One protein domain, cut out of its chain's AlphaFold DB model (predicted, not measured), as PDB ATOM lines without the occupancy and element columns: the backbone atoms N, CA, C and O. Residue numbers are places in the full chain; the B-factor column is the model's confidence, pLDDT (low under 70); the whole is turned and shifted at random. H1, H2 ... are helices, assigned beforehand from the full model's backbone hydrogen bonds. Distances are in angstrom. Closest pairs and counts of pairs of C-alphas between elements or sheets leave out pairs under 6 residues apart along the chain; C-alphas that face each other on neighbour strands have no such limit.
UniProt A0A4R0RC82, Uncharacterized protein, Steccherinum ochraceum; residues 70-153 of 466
ATOM      1  N   MET A  70     -23.282   6.147  27.588       84.88
ATOM      2  CA  MET A  70     -22.319   7.201  27.253       84.88
ATOM      3  C   MET A  70     -22.270   7.482  25.742       84.88
ATOM      4  O   MET A  70     -22.159   8.635  25.328       84.88
ATOM      5  N   GLY A  71     -22.391   6.443  24.909       82.69
ATOM      6  CA  GLY A  71     -22.482   6.574  23.454       82.69
ATOM      7  C   GLY A  71     -23.711   7.369  23.012       82.69
ATOM      8  O   GLY A  71     -23.575   8.329  22.253       82.69
ATOM      9  N   VAL A  72     -24.890   7.027  23.542       84.19
ATOM     10  CA  VAL A  72     -26.145   7.743  23.261       84.19
ATOM     11  C   VAL A  72     -26.079   9.185  23.766       84.19
ATOM     12  O   VAL A  72     -26.421  10.100  23.023       84.19
ATOM     13  N   GLY A  73     -25.570   9.415  24.981       81.06
ATOM     14  CA  GLY A  73     -25.407  10.761  25.537       81.06
ATOM     15  C   GLY A  73     -24.528  11.655  24.658       81.06
ATOM     16  O   GLY A  73     -24.917  12.772  24.321       81.06
ATOM     17  N   ASN A  74     -23.389  11.135  24.194       83.38
ATOM     18  CA  ASN A  74     -22.510  11.855  23.270       83.38
ATOM     19  C   ASN A  74     -23.175  12.141  21.915       83.38
ATOM     20  O   ASN A  74     -22.917  13.188  21.321       83.38
ATOM     21  N   LEU A  75     -24.013  11.228  21.417       80.62
ATOM     22  CA  LEU A  75     -24.747  11.418  20.166       80.62
ATOM     23  C   LEU A  75     -25.800  12.519  20.314       80.62
ATOM     24  O   LEU A  75     -25.860  13.406  19.468       80.62
ATOM     25  N   VAL A  76     -26.565  12.513  21.408       84.75
ATOM     26  CA  VAL A  76     -27.581  13.538  21.693       84.75
ATOM     27  C   VAL A  76     -26.938  14.915  21.843       84.75
ATOM     28  O   VAL A  76     -27.384  15.853  21.189       84.75
ATOM     29  N   ILE A  77     -25.860  15.040  22.624       79.19
ATOM     30  CA  ILE A  77     -25.165  16.324  22.823       79.19
ATOM     31  C   ILE A  77     -24.653  16.873  21.485       79.19
ATOM     32  O   ILE A  77     -24.941  18.016  21.132       79.19
ATOM     33  N   LYS A  78     -23.975  16.036  20.688       82.94
ATOM     34  CA  LYS A  78     -23.496  16.429  19.352       82.94
ATOM     35  C   LYS A  78     -24.641  16.726  18.381       82.94
ATOM     36  O   LYS A  78     -24.481  17.554  17.488       82.94
ATOM     37  N   GLY A  79     -25.775  16.042  18.521       85.19
ATOM     38  CA  GLY A  79     -26.975  16.272  17.723       85.19
ATOM     39  C   GLY A  79     -27.581  17.644  18.000       85.19
ATOM     40  O   GLY A  79     -27.804  18.412  17.067       85.19
ATOM     41  N   VAL A  80     -27.770  17.981  19.278       86.69
ATOM     42  CA  VAL A  80     -28.317  19.278  19.705       86.69
ATOM     43  C   VAL A  80     -27.413  20.426  19.260       86.69
ATOM     44  O   VAL A  80     -27.904  21.396  18.688       86.69
ATOM     45  N   GLU A  81     -26.098  20.292  19.437       88.69
ATOM     46  CA  GLU A  81     -25.133  21.306  19.001       88.69
ATOM     47  C   GLU A  81     -25.194  21.539  17.483       88.69
ATOM     48  O   GLU A  81     -25.246  22.679  17.022       88.69
ATOM     49  N   ARG A  82     -25.274  20.467  16.681       88.88
ATOM     50  CA  ARG A  82     -25.420  20.587  15.221       88.88
ATOM     51  C   ARG A  82     -26.700  21.315  14.831       88.88
ATOM     52  O   ARG A  82     -26.654  22.150  13.931       88.88
ATOM     53  N   VAL A  83     -27.822  21.006  15.479       91.81
ATOM     54  CA  VAL A  83     -29.104  21.666  15.197       91.81
ATOM     55  C   VAL A  83     -29.034  23.149  15.559       91.81
ATOM     56  O   VAL A  83     -29.419  23.977  14.734       91.81
ATOM     57  N   ASP A  84     -28.484  23.504  16.723       93.88
ATOM     58  CA  ASP A  84     -28.339  24.905  17.144       93.88
ATOM     59  C   ASP A  84     -27.476  25.713  16.161       93.88
ATOM     60  O   ASP A  84     -27.884  26.781  15.695       93.88
ATOM     61  N   ILE A  85     -26.329  25.164  15.746       95.19
ATOM     62  CA  ILE A  85     -25.449  25.792  14.748       95.19
ATOM     63  C   ILE A  85     -26.191  26.019  13.423       95.19
ATOM     64  O   ILE A  85     -26.117  27.106  12.846       95.19
ATOM     65  N   GLN A  86     -26.933  25.021  12.927       93.12
ATOM     66  CA  GLN A  86     -27.685  25.160  11.673       93.12
ATOM     67  C   GLN A  86     -28.800  26.202  11.787       93.12
ATOM     68  O   GLN A  86     -29.003  26.989  10.860       93.12
ATOM     69  N   VAL A  87     -29.498  26.259  12.925       94.31
ATOM     70  CA  VAL A  87     -30.520  27.280  13.194       94.31
ATOM     71  C   VAL A  87     -29.898  28.677  13.205       94.31
ATOM     72  O   VAL A  87     -30.446  29.587  12.575       94.31
ATOM     73  N   LYS A  88     -28.734  28.855  13.842       96.62
ATOM     74  CA  LYS A  88     -28.001  30.130  13.851       96.62
ATOM     75  C   LYS A  88     -27.553  30.539  12.449       96.62
ATOM     76  O   LYS A  88     -27.895  31.634  12.008       96.62
ATOM     77  N   LEU A  89     -26.902  29.653  11.694       94.44
ATOM     78  CA  LEU A  89     -26.501  29.927  10.307       94.44
ATOM     79  C   LEU A  89     -27.701  30.265   9.410       94.44
ATOM     80  O   LEU A  89     -27.644  31.207   8.617       94.44
ATOM     81  N   ARG A  90     -28.825  29.553   9.564       92.44
ATOM     82  CA  ARG A  90     -30.073  29.835   8.837       92.44
ATOM     83  C   ARG A  90     -30.656  31.193   9.215       92.44
ATOM     84  O   ARG A  90     -31.147  31.918   8.346       92.44
ATOM     85  N   ARG A  91     -30.591  31.573  10.493       95.06
ATOM     86  CA  ARG A  91     -31.018  32.894  10.970       95.06
ATOM     87  C   ARG A  91     -30.162  34.003  10.360       95.06
ATOM     88  O   ARG A  91     -30.735  34.977   9.875       95.06
ATOM     89  N   ILE A  92     -28.839  33.834  10.323       94.62
ATOM     90  CA  ILE A  92     -27.905  34.779   9.686       94.62
ATOM     91  C   ILE A  92     -28.230  34.908   8.192       94.62
ATOM     92  O   ILE A  92     -28.438  36.016   7.701       94.62
ATOM     93  N   ALA A  93     -28.388  33.785   7.483       91.94
ATOM     94  CA  ALA A  93     -28.778  33.775   6.073       91.94
ATOM     95  C   ALA A  93     -30.115  34.499   5.826       91.94
ATOM     96  O   ALA A  93     -30.260  35.253   4.868       91.94
ATOM     97  N   THR A  94     -31.091  34.322   6.722       89.75
ATOM     98  CA  THR A  94     -32.407  34.977   6.623       89.75
ATOM     99  C   THR A  94     -32.322  36.488   6.848       89.75
ATOM    100  O   THR A  94     -33.035  37.241   6.185       89.75
ATOM    101  N   GLN A  95     -31.465  36.951   7.765       91.75
ATOM    102  CA  GLN A  95     -31.193  38.384   7.952       91.75
ATOM    103  C   GLN A  95     -30.546  38.969   6.699       91.75
ATOM    104  O   GLN A  95     -30.995  39.989   6.183       91.75
ATOM    105  N   LEU A  96     -29.561  38.255   6.162       88.25
ATOM    106  CA  LEU A  96     -28.890  38.597   4.921       88.25
ATOM    107  C   LEU A  96     -29.796  38.538   3.689       88.25
ATOM    108  O   LEU A  96     -29.455  39.144   2.692       88.25
ATOM    109  N   GLY A  97     -30.942  37.862   3.714       84.50
ATOM    110  CA  GLY A  97     -31.883  37.846   2.588       84.50
ATOM    111  C   GLY A  97     -32.708  39.129   2.422       84.50
ATOM    112  O   GLY A  97     -33.432  39.256   1.444       84.50
ATOM    113  N   ARG A  98     -32.640  40.071   3.371       87.19
ATOM    114  CA  ARG A  98     -33.419  41.322   3.359       87.19
ATOM    115  C   ARG A  98     -32.567  42.468   2.801       87.19
ATOM    116  O   ARG A  98     -31.397  42.578   3.171       87.19
ATOM    117  N   ASP A  99     -33.127  43.319   1.943       74.69
ATOM    118  CA  ASP A  99     -32.354  44.286   1.134       74.69
ATOM    119  C   ASP A  99     -31.679  45.424   1.925       74.69
ATOM    120  O   ASP A  99     -30.714  46.011   1.448       74.69
ATOM    121  N   ASP A 100     -32.067  45.649   3.183       78.88
ATOM    122  CA  ASP A 100     -31.524  46.727   4.030       78.88
ATOM    123  C   ASP A 100     -31.076  46.270   5.430       78.88
ATOM    124  O   ASP A 100     -30.923  47.079   6.351       78.88
ATOM    125  N   CYS A 101     -30.894  44.968   5.648       78.44
ATOM    126  CA  CYS A 101     -30.706  44.474   7.009       78.44
ATOM    127  C   CYS A 101     -29.267  44.649   7.507       78.44
ATOM    128  O   CYS A 101     -28.311  44.170   6.901       78.44
ATOM    129  N   LYS A 102     -29.141  45.312   8.662       90.50
ATOM    130  CA  LYS A 102     -27.937  45.289   9.497       90.50
ATOM    131  C   LYS A 102     -27.816  43.907  10.132       90.50
ATOM    132  O   LYS A 102     -28.785  43.419  10.716       90.50
ATOM    133  N   ILE A 103     -26.637  43.303  10.053       94.06
ATOM    134  CA  ILE A 103     -26.354  42.075  10.796       94.06
ATOM    135  C   ILE A 103     -26.158  42.455  12.258       94.06
ATOM    136  O   ILE A 103     -25.505  43.453  12.569       94.06
ATOM    137  N   SER A 104     -26.768  41.698  13.171       95.38
ATOM    138  CA  SER A 104     -26.544  41.944  14.593       95.38
ATOM    139  C   SER A 104     -25.094  41.599  14.963       95.38
ATOM    140  O   SER A 104     -24.557  40.622  14.443       95.38
ATOM    141  N   PRO A 105     -24.457  42.320  15.904       95.38
ATOM    142  CA  PRO A 105     -23.099  41.994  16.346       95.38
ATOM    143  C   PRO A 105     -22.949  40.537  16.806       95.38
ATOM    144  O   PRO A 105     -21.961  39.890  16.487       95.38
ATOM    145  N   ALA A 106     -23.975  39.983  17.464       96.06
ATOM    146  CA  ALA A 106     -24.013  38.572  17.850       96.06
ATOM    147  C   ALA A 106     -24.004  37.616  16.642       96.06
ATOM    148  O   ALA A 106     -23.292  36.625  16.658       96.06
ATOM    149  N   ALA A 107     -24.743  37.933  15.574       96.25
ATOM    150  CA  ALA A 107     -24.733  37.141  14.345       96.25
ATOM    151  C   ALA A 107     -23.375  37.215  13.624       96.25
ATOM    152  O   ALA A 107     -22.941  36.228  13.035       96.25
ATOM    153  N   MET A 108     -22.700  38.368  13.685       96.62
ATOM    154  CA  MET A 108     -21.344  38.533  13.157       96.62
ATOM    155  C   MET A 108     -20.329  37.707  13.961       96.62
ATOM    156  O   MET A 108     -19.520  36.996  13.374       96.62
ATOM    157  N   ALA A 109     -20.415  37.748  15.293       96.25
ATOM    158  CA  ALA A 109     -19.579  36.947  16.182       96.25
ATOM    159  C   ALA A 109     -19.796  35.442  15.965       96.25
ATOM    160  O   ALA A 109     -18.826  34.715  15.785       96.25
ATOM    161  N   ASP A 110     -21.052  34.990  15.877       96.81
ATOM    162  CA  ASP A 110     -21.389  33.599  15.549       96.81
ATOM    163  C   ASP A 110     -20.776  33.181  14.198       96.81
ATOM    164  O   ASP A 110     -20.251  32.080  14.056       96.81
ATOM    165  N   MET A 111     -20.803  34.060  13.190       96.00
ATOM    166  CA  MET A 111     -20.219  33.778  11.875       96.00
ATOM    167  C   MET A 111     -18.690  33.610  11.934       96.00
ATOM    168  O   MET A 111     -18.172  32.682  11.310       96.00
ATOM    169  N   PHE A 112     -17.984  34.461  12.691       96.06
ATOM    170  CA  PHE A 112     -16.537  34.334  12.915       96.06
ATOM    171  C   PHE A 112     -16.169  33.144  13.806       96.06
ATOM    172  O   PHE A 112     -15.129  32.523  13.611       96.06
ATOM    173  N   GLU A 113     -17.033  32.767  14.742       95.75
ATOM    174  CA  GLU A 113     -16.844  31.557  15.535       95.75
ATOM    175  C   GLU A 113     -16.943  30.320  14.627       95.75
ATOM    176  O   GLU A 113     -16.028  29.499  14.564       95.75
ATOM    177  N   PHE A 114     -17.999  30.224  13.811       96.06
ATOM    178  CA  PHE A 114     -18.272  29.045  12.981       96.06
ATOM    179  C   PHE A 114     -17.271  28.780  11.853       96.06
ATOM    180  O   PHE A 114     -17.332  27.710  11.244       96.06
ATOM    181  N   GLN A 115     -16.347  29.697  11.562       94.81
ATOM    182  CA  GLN A 115     -15.247  29.470  10.614       94.81
ATOM    183  C   GLN A 115     -13.982  28.883  11.256       94.81
ATOM    184  O   GLN A 115     -13.107  28.395  10.530       94.81
ATOM    185  N   ARG A 116     -13.873  28.882  12.592       92.88
ATOM    186  CA  ARG A 116     -12.669  28.435  13.303       92.88
ATOM    187  C   ARG A 116     -12.308  26.999  12.946       92.88
ATOM    188  O   ARG A 116     -13.097  26.062  13.107       92.88
ATOM    189  N   ALA A 117     -11.101  26.822  12.413       88.44
ATOM    190  CA  ALA A 117     -10.596  25.512  12.028       88.44
ATOM    191  C   ALA A 117     -10.428  24.614  13.265       88.44
ATOM    192  O   ALA A 117     -10.075  25.074  14.342       88.44
ATOM    193  N   GLY A 118     -10.714  23.318  13.121       88.94
ATOM    194  CA  GLY A 118     -10.597  22.345  14.215       88.94
ATOM    195  C   GLY A 118     -11.787  22.301  15.181       88.94
ATOM    196  O   GLY A 118     -12.084  21.221  15.681       88.94
ATOM    197  N   LEU A 119     -12.516  23.407  15.372       90.81
ATOM    198  CA  LEU A 119     -13.708  23.439  16.234       90.81
ATOM    199  C   LEU A 119     -14.959  22.911  15.524       90.81
ATOM    200  O   LEU A 119     -15.702  22.105  16.079       90.81
ATOM    201  N   TYR A 120     -15.164  23.312  14.267       93.56
ATOM    202  CA  TYR A 120     -16.384  22.985  13.525       93.56
ATOM    203  C   TYR A 120     -16.144  22.045  12.330       93.56
ATOM    204  O   TYR A 120     -15.115  22.137  11.638       93.56
ATOM    205  N   PRO A 121     -17.113  21.158  12.002       91.00
ATOM    206  CA  PRO A 121     -17.051  20.326  10.803       91.00
ATOM    207  C   PRO A 121     -16.866  21.163   9.531       91.00
ATOM    208  O   PRO A 121     -17.424  22.250   9.396       91.00
ATOM    209  N   LYS A 122     -16.148  20.625   8.536       89.62
ATOM    210  CA  LYS A 122     -15.859  21.324   7.266       89.62
ATOM    211  C   LYS A 122     -17.116  21.867   6.565       89.62
ATOM    212  O   LYS A 122     -17.048  22.934   5.964       89.62
ATOM    213  N   LYS A 123     -18.254  21.161   6.659       87.88
ATOM    214  CA  LYS A 123     -19.555  21.607   6.119       87.88
ATOM    215  C   LYS A 123     -20.026  22.921   6.771       87.88
ATOM    216  O   LYS A 123     -20.373  23.853   6.052       87.88
ATOM    217  N   VAL A 124     -19.972  23.014   8.104       93.56
ATOM    218  CA  VAL A 124     -20.348  24.213   8.881       93.56
ATOM    219  C   VAL A 124     -19.433  25.383   8.531       93.56
ATOM    220  O   VAL A 124     -19.926  26.431   8.126       93.56
ATOM    221  N   ARG A 125     -18.110  25.168   8.571       93.81
ATOM    222  CA  ARG A 125     -17.118  26.208   8.240       93.81
ATOM    223  C   ARG A 125     -17.300  26.747   6.829       93.81
ATOM    224  O   ARG A 125     -17.303  27.952   6.616       93.81
ATOM    225  N   ARG A 126     -17.526  25.857   5.856       90.00
ATOM    226  CA  ARG A 126     -17.814  26.256   4.473       90.00
ATOM    227  C   ARG A 126     -19.089  27.098   4.384       90.00
ATOM    228  O   ARG A 126     -19.081  28.089   3.663       90.00
ATOM    229  N   ARG A 127     -20.161  26.727   5.092       91.06
ATOM    230  CA  ARG A 127     -21.423  27.489   5.098       91.06
ATOM    231  C   ARG A 127     -21.245  28.861   5.752       91.06
ATOM    232  O   ARG A 127     -21.695  29.847   5.186       91.06
ATOM    233  N   ALA A 128     -20.538  28.944   6.879       94.88
ATOM    234  CA  ALA A 128     -20.193  30.216   7.518       94.88
ATOM    235  C   ALA A 128     -19.394  31.120   6.567       94.88
ATOM    236  O   ALA A 128     -19.750  32.273   6.349       94.88
ATOM    237  N   MET A 129     -18.392  30.560   5.894       93.75
ATOM    238  CA  MET A 129     -17.564  31.303   4.949       93.75
ATOM    239  C   MET A 129     -18.331  31.750   3.689       93.75
ATOM    240  O   MET A 129     -18.092  32.825   3.146       93.75
ATOM    241  N   GLN A 130     -19.321  30.978   3.235       90.62
ATOM    242  CA  GLN A 130     -20.245  31.425   2.185       90.62
ATOM    243  C   GLN A 130     -21.075  32.637   2.626       90.62
ATOM    244  O   GLN A 130     -21.316  33.535   1.818       90.62
ATOM    245  N   LEU A 131     -21.490  32.686   3.897       92.88
ATOM    246  CA  LEU A 131     -22.180  33.852   4.450       92.88
ATOM    247  C   LEU A 131     -21.245  35.063   4.514       92.88
ATOM    248  O   LEU A 131     -21.670  36.141   4.118       92.88
ATOM    249  N   VAL A 132     -19.975  34.888   4.889       94.50
ATOM    250  CA  VAL A 132     -18.957  35.956   4.839       94.50
ATOM    251  C   VAL A 132     -18.847  36.547   3.433       94.50
ATOM    252  O   VAL A 132     -18.945  37.759   3.261       94.50
ATOM    253  N   VAL A 133     -18.718  35.713   2.399       91.31
ATOM    254  CA  VAL A 133     -18.648  36.193   1.006       91.31
ATOM    255  C   VAL A 133     -19.924  36.948   0.604       91.31
ATOM    256  O   VAL A 133     -19.877  37.959  -0.107       91.31
ATOM    257  N   LEU A 134     -21.085  36.493   1.078       89.31
ATOM    258  CA  LEU A 134     -22.359  37.174   0.849       89.31
ATOM    259  C   LEU A 134     -22.408  38.546   1.545       89.31
ATOM    260  O   LEU A 134     -22.910  39.511   0.965       89.31
ATOM    261  N   VAL A 135     -21.860  38.635   2.759       92.25
ATOM    262  CA  VAL A 135     -21.701  39.878   3.526       92.25
ATOM    263  C   VAL A 135     -20.775  40.843   2.798       92.25
ATOM    264  O   VAL A 135     -21.148  41.999   2.608       92.25
ATOM    265  N   MET A 136     -19.621  40.363   2.327       91.44
ATOM    266  CA  MET A 136     -18.678  41.150   1.528       91.44
ATOM    267  C   MET A 136     -19.331  41.666   0.250       91.44
ATOM    268  O   MET A 136     -19.125  42.812  -0.127       91.44
ATOM    269  N   SER A 137     -20.203  40.876  -0.381       87.25
ATOM    270  CA  SER A 137     -20.943  41.292  -1.577       87.25
ATOM    271  C   SER A 137     -21.932  42.442  -1.329       87.25
ATOM    272  O   SER A 137     -22.403  43.066  -2.280       87.25
ATOM    273  N   ARG A 138     -22.224  42.826  -0.078       87.44
ATOM    274  CA  ARG A 138     -23.178  43.896   0.278       87.44
ATOM    275  C   ARG A 138     -22.503  45.087   0.976       87.44
ATOM    276  O   ARG A 138     -21.849  44.925   1.997       87.44
ATOM    277  N   ARG A 139     -22.702  46.306   0.449       83.75
ATOM    278  CA  ARG A 139     -21.935  47.504   0.860       83.75
ATOM    279  C   ARG A 139     -22.095  47.848   2.345       83.75
ATOM    280  O   ARG A 139     -21.108  48.012   3.041       83.75
ATOM    281  N   ARG A 140     -23.332  47.908   2.854       85.75
ATOM    282  CA  ARG A 140     -23.589  48.283   4.261       85.75
ATOM    283  C   ARG A 140     -23.103  47.241   5.269       85.75
ATOM    284  O   ARG A 140     -22.695  47.589   6.368       85.75
ATOM    285  N   THR A 141     -23.191  45.959   4.926       88.25
ATOM    286  CA  THR A 141     -22.774  44.877   5.829       88.25
ATOM    287  C   THR A 141     -21.271  44.621   5.759       88.25
ATOM    288  O   THR A 141     -20.716  44.090   6.713       88.25
ATOM    289  N   TYR A 142     -20.612  45.029   4.672       92.62
ATOM    290  CA  TYR A 142     -19.158  44.999   4.537       92.62
ATOM    291  C   TYR A 142     -18.464  45.838   5.621       92.62
ATOM    292  O   TYR A 142     -17.565  45.339   6.285       92.62
ATOM    293  N   GLU A 143     -18.936  47.059   5.888       92.81
ATOM    294  CA  GLU A 143     -18.376  47.901   6.960       92.81
ATOM    295  C   GLU A 143     -18.507  47.234   8.340       92.81
ATOM    296  O   GLU A 143     -17.581  47.262   9.148       92.81
ATOM    297  N   GLN A 144     -19.638  46.564   8.596       94.56
ATOM    298  CA  GLN A 144     -19.861  45.806   9.833       94.56
ATOM    299  C   GLN A 144     -18.949  44.580   9.932       94.56
ATOM    300  O   GLN A 144     -18.491  44.249  11.025       94.56
ATOM    301  N   LEU A 145     -18.695  43.903   8.806       95.69
ATOM    302  CA  LEU A 145     -17.754  42.788   8.726       95.69
ATOM    303  C   LEU A 145     -16.341  43.260   9.036       95.69
ATOM    304  O   LEU A 145     -15.691  42.661   9.882       95.69
ATOM    305  N   LEU A 146     -15.895  44.341   8.397       95.50
ATOM    306  CA  LEU A 146     -14.581  44.926   8.629       95.50
ATOM    307  C   LEU A 146     -14.426  45.335  10.098       95.50
ATOM    308  O   LEU A 146     -13.452  44.961  10.744       95.50
ATOM    309  N   GLN A 147     -15.418  46.027  10.665       95.62
ATOM    310  CA  GLN A 147     -15.394  46.410  12.075       95.62
ATOM    311  C   GLN A 147     -15.347  45.191  13.009       95.62
ATOM    312  O   GLN A 147     -14.589  45.199  13.974       95.62
ATOM    313  N   GLY A 148     -16.144  44.155  12.737       96.06
ATOM    314  CA  GLY A 148     -16.157  42.932  13.541       96.06
ATOM    315  C   GLY A 148     -14.874  42.108  13.403       96.06
ATOM    316  O   GLY A 148     -14.425  41.520  14.385       96.06
ATOM    317  N   LEU A 149     -14.267  42.101  12.214       96.62
ATOM    318  CA  LEU A 149     -13.001  41.427  11.938       96.62
ATOM    319  C   LEU A 149     -11.859  42.084  12.710       96.62
ATOM    320  O   LEU A 149     -11.086  41.395  13.358       96.62
ATOM    321  N   LEU A 150     -11.802  43.415  12.711       95.81
ATOM    322  CA  LEU A 150     -10.775  44.191  13.415       95.81
ATOM    323  C   LEU A 150     -10.900  44.128  14.948       95.81
ATOM    324  O   LEU A 150     -10.026  44.610  15.658       95.81
ATOM    325  N   GLN A 151     -11.986  43.549  15.467       95.94
ATOM    326  CA  GLN A 151     -12.144  43.228  16.888       95.94
ATOM    327  C   GLN A 151     -11.648  41.816  17.237       95.94
ATOM    328  O   GLN A 151     -11.583  41.480  18.420       95.94
ATOM    329  N   GLN A 152     -11.335  40.980  16.242       96.31
ATOM    330  CA  GLN A 152     -10.808  39.639  16.478       96.31
ATOM    331  C   GLN A 152      -9.320  39.691  16.864       96.31
ATOM    332  O   GLN A 152      -8.612  40.628  16.492       96.31
ATOM    333  N   PRO A 153      -8.816  38.676  17.589       94.75
ATOM    334  CA  PRO A 153      -7.380  38.495  17.788       94.75
ATOM    335  C   PRO A 153      -6.625  38.420  16.452       94.75
ATOM    336  O   PRO A 153      -7.144  37.864  15.484       94.75
TER     337      PRO A 153
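Overview. This is residues 70 to 153 of the 466 residues of an uncharacterized protein of Steccherinum ochraceum (UniProt A0A4R0RC82). One long helix, H1, makes the longest axis: its residues 70 to 81 stick out as a free arm, and its later part packs in a small body with three shorter helices. There H3 runs beside H1 the same way, while H2 and H4 cross at steep tilts. The printed part has 84 residues with four named helices, H1, H2, H3 and H4 in chain order, and no named strand; the class is all helix. It is only just compact, close to loose, with a radius of gyration of the C-alphas of 14.0 A, and elongated, spanning 48 by 28 by 19 A.

Along the chain. H1, residues 70 to 96, begins with C-alpha 70 at (-22.319, 7.201, 27.253) and is 39.1 A long. H2 is residues 105 to 113, 12.2 A. H3, residues 122 to 136, is 20.8 A long. H4, residues 139 to 149, is 15.5 A long and ends with C-alpha 149 at (-13.001, 41.427, 11.938).

Arrangement. H2 and H3 are the hubs, touching three helices each. H1, with residues 85 to 96 alone, touches H3 at a shallow tilt of 15 degrees; the closest C-alphas, of Ala 93 and Leu 131, are 6.8 A apart. H1, with residues 88 to 92 alone, touches H2 at a steep tilt of 52 degrees, closest at the C-alphas of Ile 92 and Ala 107, 6.1 A. H2 and H3 form a helical hairpin, with the C-alphas of Met 111 and Ala 128 closest at 5.6 A. H4 touches H3, closest at the C-alphas of Met 136 and Tyr 142, 4.9 A, and H2, closest at those of Met 108 and Gly 148, 6.8 A. H1 and H4 are apart. Every O i to N i+4 pair is within hydrogen-bond range in H1, H2 and H3; in H4 5 of 7 are.

Size, cuts and confidence. The C-alphas farthest apart, of Met 70 and Arg 139, are 48.2 A apart. The printed part has no cut. The link from H3 to H4 is tight, and the other two are short. Mean pLDDT of the printed part is 90.9, and no printed residue is under 70.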